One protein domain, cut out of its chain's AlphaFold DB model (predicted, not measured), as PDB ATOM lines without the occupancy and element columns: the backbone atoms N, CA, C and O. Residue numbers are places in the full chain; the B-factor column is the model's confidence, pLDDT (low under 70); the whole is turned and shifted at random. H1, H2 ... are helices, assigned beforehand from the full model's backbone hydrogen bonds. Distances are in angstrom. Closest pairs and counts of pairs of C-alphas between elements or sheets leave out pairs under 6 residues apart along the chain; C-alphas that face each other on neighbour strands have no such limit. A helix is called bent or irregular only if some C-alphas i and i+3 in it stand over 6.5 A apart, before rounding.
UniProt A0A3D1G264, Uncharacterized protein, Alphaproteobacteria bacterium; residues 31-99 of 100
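Overview. This is residues 31 to 99 of the 100 residues of an uncharacterized protein of Alphaproteobacteria bacterium (UniProt A0A3D1G264). A bent helix, H2, forms a V of two long arms, and H1 makes a second V with the first arm, H2a, in an open zigzag whose free ends, residues 31 to 41 and 85 to 99, stick out. The printed part has 69 residues with two named helices, H1 then H2, and no named strand; the class is all helix. It is only just loose, close to compact, with a radius of gyration of the C-alphas of 13.6 A and spans of 34 by 32 by 25 A.

Along the chain. H2, residues 56 to 98, was assigned as one helix by its hydrogen bonds but is bent: C-alphas 74 and 77 are 9.4 A apart. Arm H2a, residues 56 to 74, is 26.5 A long; arm H2b, residues 77 to 98, is 32.0 A long and ends at C-alpha 98 (50.527, -27.577, 138.156). H1, residues 31 to 53, is 33.2 A long and begins at C-alpha 31 (64.910, -36.191, 113.963).

Arrangement. H2a touches H2b, opposite ways at 35.3 degrees, only just a steep tilt; their closest C-alphas, of Tyr 72 and Thr 80, are 5.5 A apart. H1 and H2a form a helical hairpin: they touch through residues 46 to 50 of H1 and 56 to 63 of H2a, opposite ways at 37 degrees, only just a steep tilt, with the closest C-alphas, of Ser 50 and Pro 56, 4.5 A apart. H1 and H2b are apart. In H1, H2a and H2b every O i to N i+4 pair is within hydrogen-bond range.

Size, cuts and confidence. The C-alphas farthest apart, of Gln 73 and Gly 99, are 36.8 A apart. The printed part has no cut, the link from H1 to H2 is tight, and no printed residue is under 70 in pLDDT.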
ATOM      1  N   ASP A  31      65.391 -37.536 114.249       75.38
ATOM      2  CA  ASP A  31      64.910 -36.191 113.963       75.38
ATOM      3  C   ASP A  31      64.127 -35.567 115.131       75.38
ATOM      4  O   ASP A  31      64.171 -34.347 115.302       75.38
ATOM      5  N   VAL A  32      63.518 -36.371 116.007       82.31
ATOM      6  CA  VAL A  32      62.899 -35.915 117.262       82.31
ATOM      7  C   VAL A  32      63.969 -35.475 118.256       82.31
ATOM      8  O   VAL A  32      63.862 -34.385 118.813       82.31
ATOM      9  N   GLU A  33      65.033 -36.261 118.428       85.62
ATOM     10  CA  GLU A  33      66.133 -35.915 119.342       85.62
ATOM     11  C   GLU A  33      66.801 -34.590 118.945       85.62
ATOM     12  O   GLU A  33      66.989 -33.701 119.776       85.62
ATOM     13  N   LYS A  34      67.075 -34.398 117.647       88.44
ATOM     14  CA  LYS A  34      67.591 -33.117 117.138       88.44
ATOM     15  C   LYS A  34      66.638 -31.957 117.418       88.44
ATOM     16  O   LYS A  34      67.103 -30.877 117.776       88.44
ATOM     17  N   CYS A  35      65.331 -32.152 117.232       86.12
ATOM     18  CA  CYS A  35      64.343 -31.108 117.511       86.12
ATOM     19  C   CYS A  35      64.353 -30.706 118.990       86.12
ATOM     20  O   CYS A  35      64.308 -29.512 119.282       86.12
ATOM     21  N   VAL A  36      64.455 -31.680 119.899       90.00
ATOM     22  CA  VAL A  36      64.539 -31.439 121.346       90.00
ATOM     23  C   VAL A  36      65.795 -30.640 121.687       90.00
ATOM     24  O   VAL A  36      65.682 -29.577 122.284       90.00
ATOM     25  N   ILE A  37      66.968 -31.068 121.207       94.12
ATOM     26  CA  ILE A  37      68.237 -30.366 121.467       94.12
ATOM     27  C   ILE A  37      68.186 -28.910 120.979       94.12
ATOM     28  O   ILE A  37      68.639 -28.000 121.669       94.12
ATOM     29  N   ILE A  38      67.646 -28.676 119.778       94.06
ATOM     30  CA  ILE A  38      67.548 -27.321 119.219       94.06
ATOM     31  C   ILE A  38      66.586 -26.461 120.042       94.06
ATOM     32  O   ILE A  38      66.897 -25.299 120.292       94.06
ATOM     33  N   ARG A  39      65.436 -27.008 120.450       92.44
ATOM     34  CA  ARG A  39      64.473 -26.295 121.297       92.44
ATOM     35  C   ARG A  39      65.113 -25.900 122.625       92.44
ATOM     36  O   ARG A  39      65.091 -24.719 122.949       92.44
ATOM     37  N   ASP A  40      65.709 -26.853 123.333       94.88
ATOM     38  CA  ASP A  40      66.258 -26.628 124.674       94.88
ATOM     39  C   ASP A  40      67.367 -25.563 124.635       94.88
ATOM     40  O   ASP A  40      67.378 -24.627 125.428       94.88
ATOM     41  N   HIS A  41      68.244 -25.616 123.628       97.19
ATOM     42  CA  HIS A  41      69.277 -24.594 123.449       97.19
ATOM     43  C   HIS A  41      68.691 -23.207 123.120       97.19
ATOM     44  O   HIS A  41      69.216 -22.181 123.556       97.19
ATOM     45  N   ILE A  42      67.600 -23.143 122.350       96.12
ATOM     46  CA  ILE A  42      66.897 -21.882 122.090       96.12
ATOM     47  C   ILE A  42      66.286 -21.328 123.387       96.12
ATOM     48  O   ILE A  42      66.402 -20.125 123.626       96.12
ATOM     49  N   GLU A  43      65.673 -22.176 124.214       94.88
ATOM     50  CA  GLU A  43      65.100 -21.797 125.514       94.88
ATOM     51  C   GLU A  43      66.180 -21.248 126.457       94.88
ATOM     52  O   GLU A  43      66.028 -20.139 126.969       94.88
ATOM     53  N   GLU A  44      67.331 -21.920 126.566       97.12
ATOM     54  CA  GLU A  44      68.475 -21.436 127.353       97.12
ATOM     55  C   GLU A  44      68.941 -20.037 126.914       97.12
ATOM     56  O   GLU A  44      69.213 -19.164 127.745       97.12
ATOM     57  N   ILE A  45      69.022 -19.787 125.602       97.19
ATOM     58  CA  ILE A  45      69.396 -18.468 125.074       97.19
ATOM     59  C   ILE A  45      68.352 -17.413 125.445       97.19
ATOM     60  O   ILE A  45      68.719 -16.300 125.835       97.19
ATOM     61  N   MET A  46      67.062 -17.732 125.334       95.81
ATOM     62  CA  MET A  46      65.990 -16.800 125.693       95.81
ATOM     63  C   MET A  46      65.995 -16.475 127.187       95.81
ATOM     64  O   MET A  46      65.846 -15.303 127.548       95.81
ATOM     65  N   ASP A  47      66.243 -17.462 128.044       96.44
ATOM     66  CA  ASP A  47      66.359 -17.271 129.491       96.44
ATOM     67  C   ASP A  47      67.555 -16.385 129.847       96.44
ATOM     68  O   ASP A  47      67.428 -15.447 130.641       96.44
ATOM     69  N   MET A  48      68.704 -16.599 129.199       96.94
ATOM     70  CA  MET A  48      69.875 -15.737 129.370       96.94
ATOM     71  C   MET A  48      69.583 -14.286 128.971       96.94
ATOM     72  O   MET A  48      69.908 -13.364 129.723       96.94
ATOM     73  N   ILE A  49      68.954 -14.061 127.815       96.56
ATOM     74  CA  ILE A  49      68.602 -12.708 127.353       96.56
ATOM     75  C   ILE A  49      67.604 -12.062 128.324       96.56
ATOM     76  O   ILE A  49      67.777 -10.899 128.703       96.56
ATOM     77  N   SER A  50      66.605 -12.817 128.780       96.00
ATOM     78  CA  SER A  50      65.621 -12.360 129.766       96.00
ATOM     79  C   SER A  50      66.283 -11.936 131.075       96.00
ATOM     80  O   SER A  50      65.966 -10.872 131.613       96.00
ATOM     81  N   ALA A  51      67.262 -12.707 131.555       94.75
ATOM     82  CA  ALA A  51      68.031 -12.383 132.752       94.75
ATOM     83  C   ALA A  51      68.891 -11.117 132.579       94.75
ATOM     84  O   ALA A  51      68.945 -10.282 133.486       94.75
ATOM     85  N   VAL A  52      69.533 -10.946 131.417       96.44
ATOM     86  CA  VAL A  52      70.365  -9.768 131.103       96.44
ATOM     87  C   VAL A  52      69.528  -8.492 131.053       96.44
ATOM     88  O   VAL A  52      69.913  -7.479 131.639       96.44
ATOM     89  N   HIS A  53      68.382  -8.532 130.373       93.81
ATOM     90  CA  HIS A  53      67.532  -7.358 130.178       93.81
ATOM     91  C   HIS A  53      66.547  -7.110 131.327       93.81
ATOM     92  O   HIS A  53      65.997  -6.015 131.411       93.81
ATOM     93  N   ARG A  54      66.363  -8.085 132.229       94.19
ATOM     94  CA  ARG A  54      65.367  -8.061 133.320       94.19
ATOM     95  C   ARG A  54      63.944  -7.798 132.823       94.19
ATOM     96  O   ARG A  54      63.139  -7.201 133.530       94.19
ATOM     97  N   ASP A  55      63.660  -8.244 131.606       93.81
ATOM     98  CA  ASP A  55      62.385  -8.044 130.929       93.81
ATOM     99  C   ASP A  55      62.011  -9.318 130.149       93.81
ATOM    100  O   ASP A  55      62.199  -9.392 128.930       93.81
ATOM    101  N   PRO A  56      61.553 -10.369 130.857       93.56
ATOM    102  CA  PRO A  56      61.187 -11.636 130.227       93.56
ATOM    103  C   PRO A  56      59.984 -11.497 129.284       93.56
ATOM    104  O   PRO A  56      59.897 -12.216 128.291       93.56
ATOM    105  N   GLU A  57      59.075 -10.553 129.549       95.44
ATOM    106  CA  GLU A  57      57.885 -10.328 128.723       95.44
ATOM    107  C   GLU A  57      58.267  -9.796 127.337       95.44
ATOM    108  O   GLU A  57      57.864 -10.361 126.315       95.44
ATOM    109  N   THR A  58      59.111  -8.761 127.277       96.12
ATOM    110  CA  THR A  58      59.582  -8.213 125.997       96.12
ATOM    111  C   THR A  58      60.371  -9.250 125.199       96.12
ATOM    112  O   THR A  58      60.217  -9.327 123.974       96.12
ATOM    113  N   VAL A  59      61.183 -10.081 125.862       96.19
ATOM    114  CA  VAL A  59      61.925 -11.166 125.199       96.19
ATOM    115  C   VAL A  59      60.967 -12.203 124.613       96.19
ATOM    116  O   VAL A  59      61.089 -12.530 123.429       96.19
ATOM    117  N   ALA A  60      59.970 -12.654 125.380       95.56
ATOM    118  CA  ALA A  60      58.964 -13.606 124.912       95.56
ATOM    119  C   ALA A  60      58.163 -13.065 123.714       95.56
ATOM    120  O   ALA A  60      57.968 -13.774 122.720       95.56
ATOM    121  N   LEU A  61      57.753 -11.792 123.752       95.94
ATOM    122  CA  LEU A  61      57.040 -11.138 122.648       95.94
ATOM    123  C   LEU A  61      57.906 -11.031 121.387       95.94
ATOM    124  O   LEU A  61      57.444 -11.344 120.283       95.94
ATOM    125  N   ALA A  62      59.167 -10.616 121.528       96.88
ATOM    126  CA  ALA A  62      60.095 -10.486 120.406       96.88
ATOM    127  C   ALA A  62      60.407 -11.847 119.761       96.88
ATOM    128  O   ALA A  62      60.334 -11.984 118.533       96.88
ATOM    129  N   ALA A  63      60.689 -12.857 120.587       96.25
ATOM    130  CA  ALA A  63      60.910 -14.234 120.162       96.25
ATOM    131  C   ALA A  63      59.690 -14.801 119.428       96.25
ATOM    132  O   ALA A  63      59.813 -15.297 118.305       96.25
ATOM    133  N   SER A  64      58.499 -14.648 120.013       95.44
ATOM    134  CA  SER A  64      57.241 -15.127 119.432       95.44
ATOM    135  C   SER A  64      56.941 -14.459 118.095       95.44
ATOM    136  O   SER A  64      56.565 -15.137 117.134       95.44
ATOM    137  N   ARG A  65      57.161 -13.140 117.986       97.31
ATOM    138  CA  ARG A  65      57.005 -12.402 116.725       97.31
ATOM    139  C   ARG A  65      57.927 -12.963 115.646       97.31
ATOM    140  O   ARG A  65      57.462 -13.233 114.538       97.31
ATOM    141  N   TYR A  66      59.211 -13.139 115.957       96.94
ATOM    142  CA  TYR A  66      60.174 -13.699 115.011       96.94
ATOM    143  C   TYR A  66      59.799 -15.129 114.604       96.94
ATOM    144  O   TYR A  66      59.663 -15.402 113.410       96.94
ATOM    145  N   GLY A  67      59.580 -16.016 115.578       95.88
ATOM    146  CA  GLY A  67      59.269 -17.427 115.350       95.88
ATOM    147  C   GLY A  67      58.001 -17.615 114.522       95.88
ATOM    148  O   GLY A  67      58.022 -18.316 113.513       95.88
ATOM    149  N   SER A  68      56.928 -16.901 114.869       95.88
ATOM    150  CA  SER A  68      55.649 -16.966 114.147       95.88
ATOM    151  C   SER A  68      55.778 -16.473 112.706       95.88
ATOM    152  O   SER A  68      55.301 -17.125 111.775       95.88
ATOM    153  N   MET A  69      56.458 -15.340 112.494       97.81
ATOM    154  CA  MET A  69      56.689 -14.802 111.149       97.81
ATOM    155  C   MET A  69      57.572 -15.729 110.314       97.81
ATOM    156  O   MET A  69      57.283 -15.971 109.140       97.81
ATOM    157  N   ARG A  70      58.640 -16.265 110.909       97.50
ATOM    158  CA  ARG A  70      59.568 -17.154 110.211       97.50
ATOM    159  C   ARG A  70      58.908 -18.482 109.858       97.50
ATOM    160  O   ARG A  70      59.067 -18.949 108.733       97.50
ATOM    161  N   LEU A  71      58.124 -19.052 110.769       96.00
ATOM    162  CA  LEU A  71      57.382 -20.283 110.521       96.00
ATOM    163  C   LEU A  71      56.337 -20.092 109.417       96.00
ATOM    164  O   LEU A  71      56.255 -20.923 108.515       96.00
ATOM    165  N   TYR A  72      55.631 -18.955 109.411       97.56
ATOM    166  CA  TYR A  72      54.713 -18.593 108.328       97.56
ATOM    167  C   TYR A  72      55.404 -18.565 106.964       97.56
ATOM    168  O   TYR A  72      54.881 -19.124 106.000       97.56
ATOM    169  N   GLN A  73      56.590 -17.959 106.879       97.62
ATOM    170  CA  GLN A  73      57.363 -17.902 105.635       97.62
ATOM    171  C   GLN A  73      57.808 -19.288 105.146       97.62
ATOM    172  O   GLN A  73      57.890 -19.503 103.941       97.62
ATOM    173  N   LEU A  74      58.105 -20.213 106.063       96.38
ATOM    174  CA  LEU A  74      58.628 -21.544 105.732       96.38
ATOM    175  C   LEU A  74      57.529 -22.583 105.464       96.38
ATOM    176  O   LEU A  74      57.711 -23.460 104.625       96.38
ATOM    177  N   GLN A  75      56.413 -22.520 106.191       95.50
ATOM    178  CA  GLN A  75      55.390 -23.578 106.231       95.50
ATOM    179  C   GLN A  75      54.000 -23.104 105.783       95.50
ATOM    180  O   GLN A  75      53.084 -23.916 105.631       95.50
ATOM    181  N   GLY A  76      53.822 -21.798 105.575       96.12
ATOM    182  CA  GLY A  76      52.549 -21.195 105.209       96.12
ATOM    183  C   GLY A  76      51.565 -21.068 106.376       96.12
ATOM    184  O   GLY A  76      51.813 -21.474 107.516       96.12
ATOM    185  N   ARG A  77      50.401 -20.481 106.077       96.94
ATOM    186  CA  ARG A  77      49.407 -20.073 107.081       96.94
ATOM    187  C   ARG A  77      48.867 -21.234 107.915       96.94
ATOM    188  O   ARG A  77      48.881 -21.159 109.138       96.94
ATOM    189  N   ALA A  78      48.356 -22.274 107.256       97.06
ATOM    190  CA  ALA A  78      47.606 -23.340 107.921       97.06
ATOM    191  C   ALA A  78      48.467 -24.096 108.943       97.06
ATOM    192  O   ALA A  78      48.069 -24.241 110.096       97.06
ATOM    193  N   ARG A  79      49.683 -24.497 108.546       93.12
ATOM    194  CA  ARG A  79      50.630 -25.196 109.429       93.12
ATOM    195  C   ARG A  79      51.091 -24.325 110.594       93.12
ATOM    196  O   ARG A  79      51.183 -24.819 111.709       93.12
ATOM    197  N   THR A  80      51.331 -23.037 110.347       96.88
ATOM    198  CA  THR A  80      51.749 -22.094 111.397       96.88
ATOM    199  C   THR A  80      50.664 -21.908 112.451       96.88
ATOM    200  O   THR A  80      50.958 -21.985 113.637       96.88
ATOM    201  N   MET A  81      49.405 -21.731 112.036       97.00
ATOM    202  CA  MET A  81      48.280 -21.624 112.973       97.00
ATOM    203  C   MET A  81      48.126 -22.899 113.806       97.00
ATOM    204  O   MET A  81      48.092 -22.819 115.025       97.00
ATOM    205  N   ALA A  82      48.132 -24.073 113.167       97.19
ATOM    206  CA  ALA A  82      48.023 -25.349 113.877       97.19
ATOM    207  C   ALA A  82      49.198 -25.615 114.838       97.19
ATOM    208  O   ALA A  82      49.045 -26.317 115.834       97.19
ATOM    209  N   PHE A  83      50.391 -25.100 114.537       95.81
ATOM    210  CA  PHE A  83      51.527 -25.176 115.450       95.81
ATOM    211  C   PHE A  83      51.338 -24.252 116.658       95.81
ATOM    212  O   PHE A  83      51.406 -24.727 117.785       95.81
ATOM    213  N   ILE A  84      51.035 -22.969 116.430       96.56
ATOM    214  CA  ILE A  84      50.862 -21.986 117.510       96.56
ATOM    215  C   ILE A  84      49.701 -22.376 118.435       96.56
ATOM    216  O   ILE A  84      49.855 -22.289 119.649       96.56
ATOM    217  N   SER A  85      48.577 -22.862 117.895       96.88
ATOM    218  CA  SER A  85      47.459 -23.363 118.711       96.88
ATOM    219  C   SER A  85      47.895 -24.490 119.646       96.88
ATOM    220  O   SER A  85      47.616 -24.428 120.835       96.88
ATOM    221  N   ARG A  86      48.676 -25.459 119.147       95.75
ATOM    222  CA  ARG A  86      49.205 -26.545 119.985       95.75
ATOM    223  C   ARG A  86      50.174 -26.058 121.059       95.75
ATOM    224  O   ARG A  86      50.218 -26.649 122.132       95.75
ATOM    225  N   CYS A  87      50.950 -25.003 120.800       94.44
ATOM    226  CA  CYS A  87      51.793 -24.397 121.834       94.44
ATOM    227  C   CYS A  87      50.950 -23.836 122.987       94.44
ATOM    228  O   CYS A  87      51.310 -24.046 124.140       94.44
ATOM    229  N   ILE A  88      49.832 -23.172 122.678       95.38
ATOM    230  CA  ILE A  88      48.902 -22.637 123.684       95.38
ATOM    231  C   ILE A  88      48.257 -23.784 124.466       95.38
ATOM    232  O   ILE A  88      48.361 -23.804 125.684       95.38
ATOM    233  N   GLU A  89      47.706 -24.784 123.773       96.00
ATOM    234  CA  GLU A  89      47.115 -25.973 124.410       96.00
ATOM    235  C   GLU A  89      48.118 -26.676 125.341       96.00
ATOM    236  O   GLU A  89      47.775 -27.103 126.439       96.00
ATOM    237  N   THR A  90      49.388 -26.773 124.932       92.56
ATOM    238  CA  THR A  90      50.445 -27.373 125.764       92.56
ATOM    239  C   THR A  90      50.708 -26.551 127.027       92.56
ATOM    240  O   THR A  90      50.949 -27.132 128.085       92.56
ATOM    241  N   ALA A  91      50.666 -25.219 126.932       91.94
ATOM    242  CA  ALA A  91      50.826 -24.339 128.085       91.94
ATOM    243  C   ALA A  91      49.638 -24.459 129.051       91.94
ATOM    244  O   ALA A  91      49.862 -24.637 130.244       91.94
ATOM    245  N   GLU A  92      48.406 -24.468 128.538       93.62
ATOM    246  CA  GLU A  92      47.182 -24.661 129.333       93.62
ATOM    247  C   GLU A  92      47.218 -25.999 130.089       93.62
ATOM    248  O   GLU A  92      47.030 -26.043 131.301       93.62
ATOM    249  N   ILE A  93      47.580 -27.091 129.405       94.56
ATOM    250  CA  ILE A  93      47.739 -28.411 130.039       94.56
ATOM    251  C   ILE A  93      48.823 -28.377 131.127       94.56
ATOM    252  O   ILE A  93      48.678 -29.009 132.174       94.56
ATOM    253  N   ALA A  94      49.932 -27.672 130.891       91.38
ATOM    254  CA  ALA A  94      50.995 -27.548 131.882       91.38
ATOM    255  C   ALA A  94      50.539 -26.761 133.124       91.38
ATOM    256  O   ALA A  94      50.929 -27.122 134.236       91.38
ATOM    257  N   GLU A  95      49.712 -25.727 132.955       92.44
ATOM    258  CA  GLU A  95      49.091 -24.973 134.052       92.44
ATOM    259  C   GLU A  95      48.110 -25.847 134.845       92.44
ATOM    260  O   GLU A  95      48.232 -25.933 136.072       92.44
ATOM    261  N   ASP A  96      47.242 -26.590 134.150       90.50
ATOM    262  CA  ASP A  96      46.281 -27.524 134.750       90.50
ATOM    263  C   ASP A  96      46.981 -28.597 135.604       90.50
ATOM    264  O   ASP A  96      46.567 -28.888 136.730       90.50
ATOM    265  N   ILE A  97      48.081 -29.174 135.103       90.88
ATOM    266  CA  ILE A  97      48.881 -30.171 135.839       90.88
ATOM    267  C   ILE A  97      49.521 -29.557 137.090       90.88
ATOM    268  O   ILE A  97      49.654 -30.232 138.115       90.88
ATOM    269  N   GLN A  98      49.933 -28.289 137.023       84.50
ATOM    270  CA  GLN A  98      50.527 -27.577 138.156       84.50
ATOM    271  C   GLN A  98      49.490 -27.136 139.201       84.50
ATOM    272  O   GLN A  98      49.892 -26.677 140.273       84.50
ATOM    273  N   GLY A  99      48.188 -27.303 138.930       70.69
ATOM    274  CA  GLY A  99      47.101 -26.945 139.841       70.69
ATOM    275  C   GLY A  99      47.017 -25.444 140.122       70.69
ATOM    276  O   GLY A  99      46.676 -25.061 141.246       70.69
TER     277      GLY A  99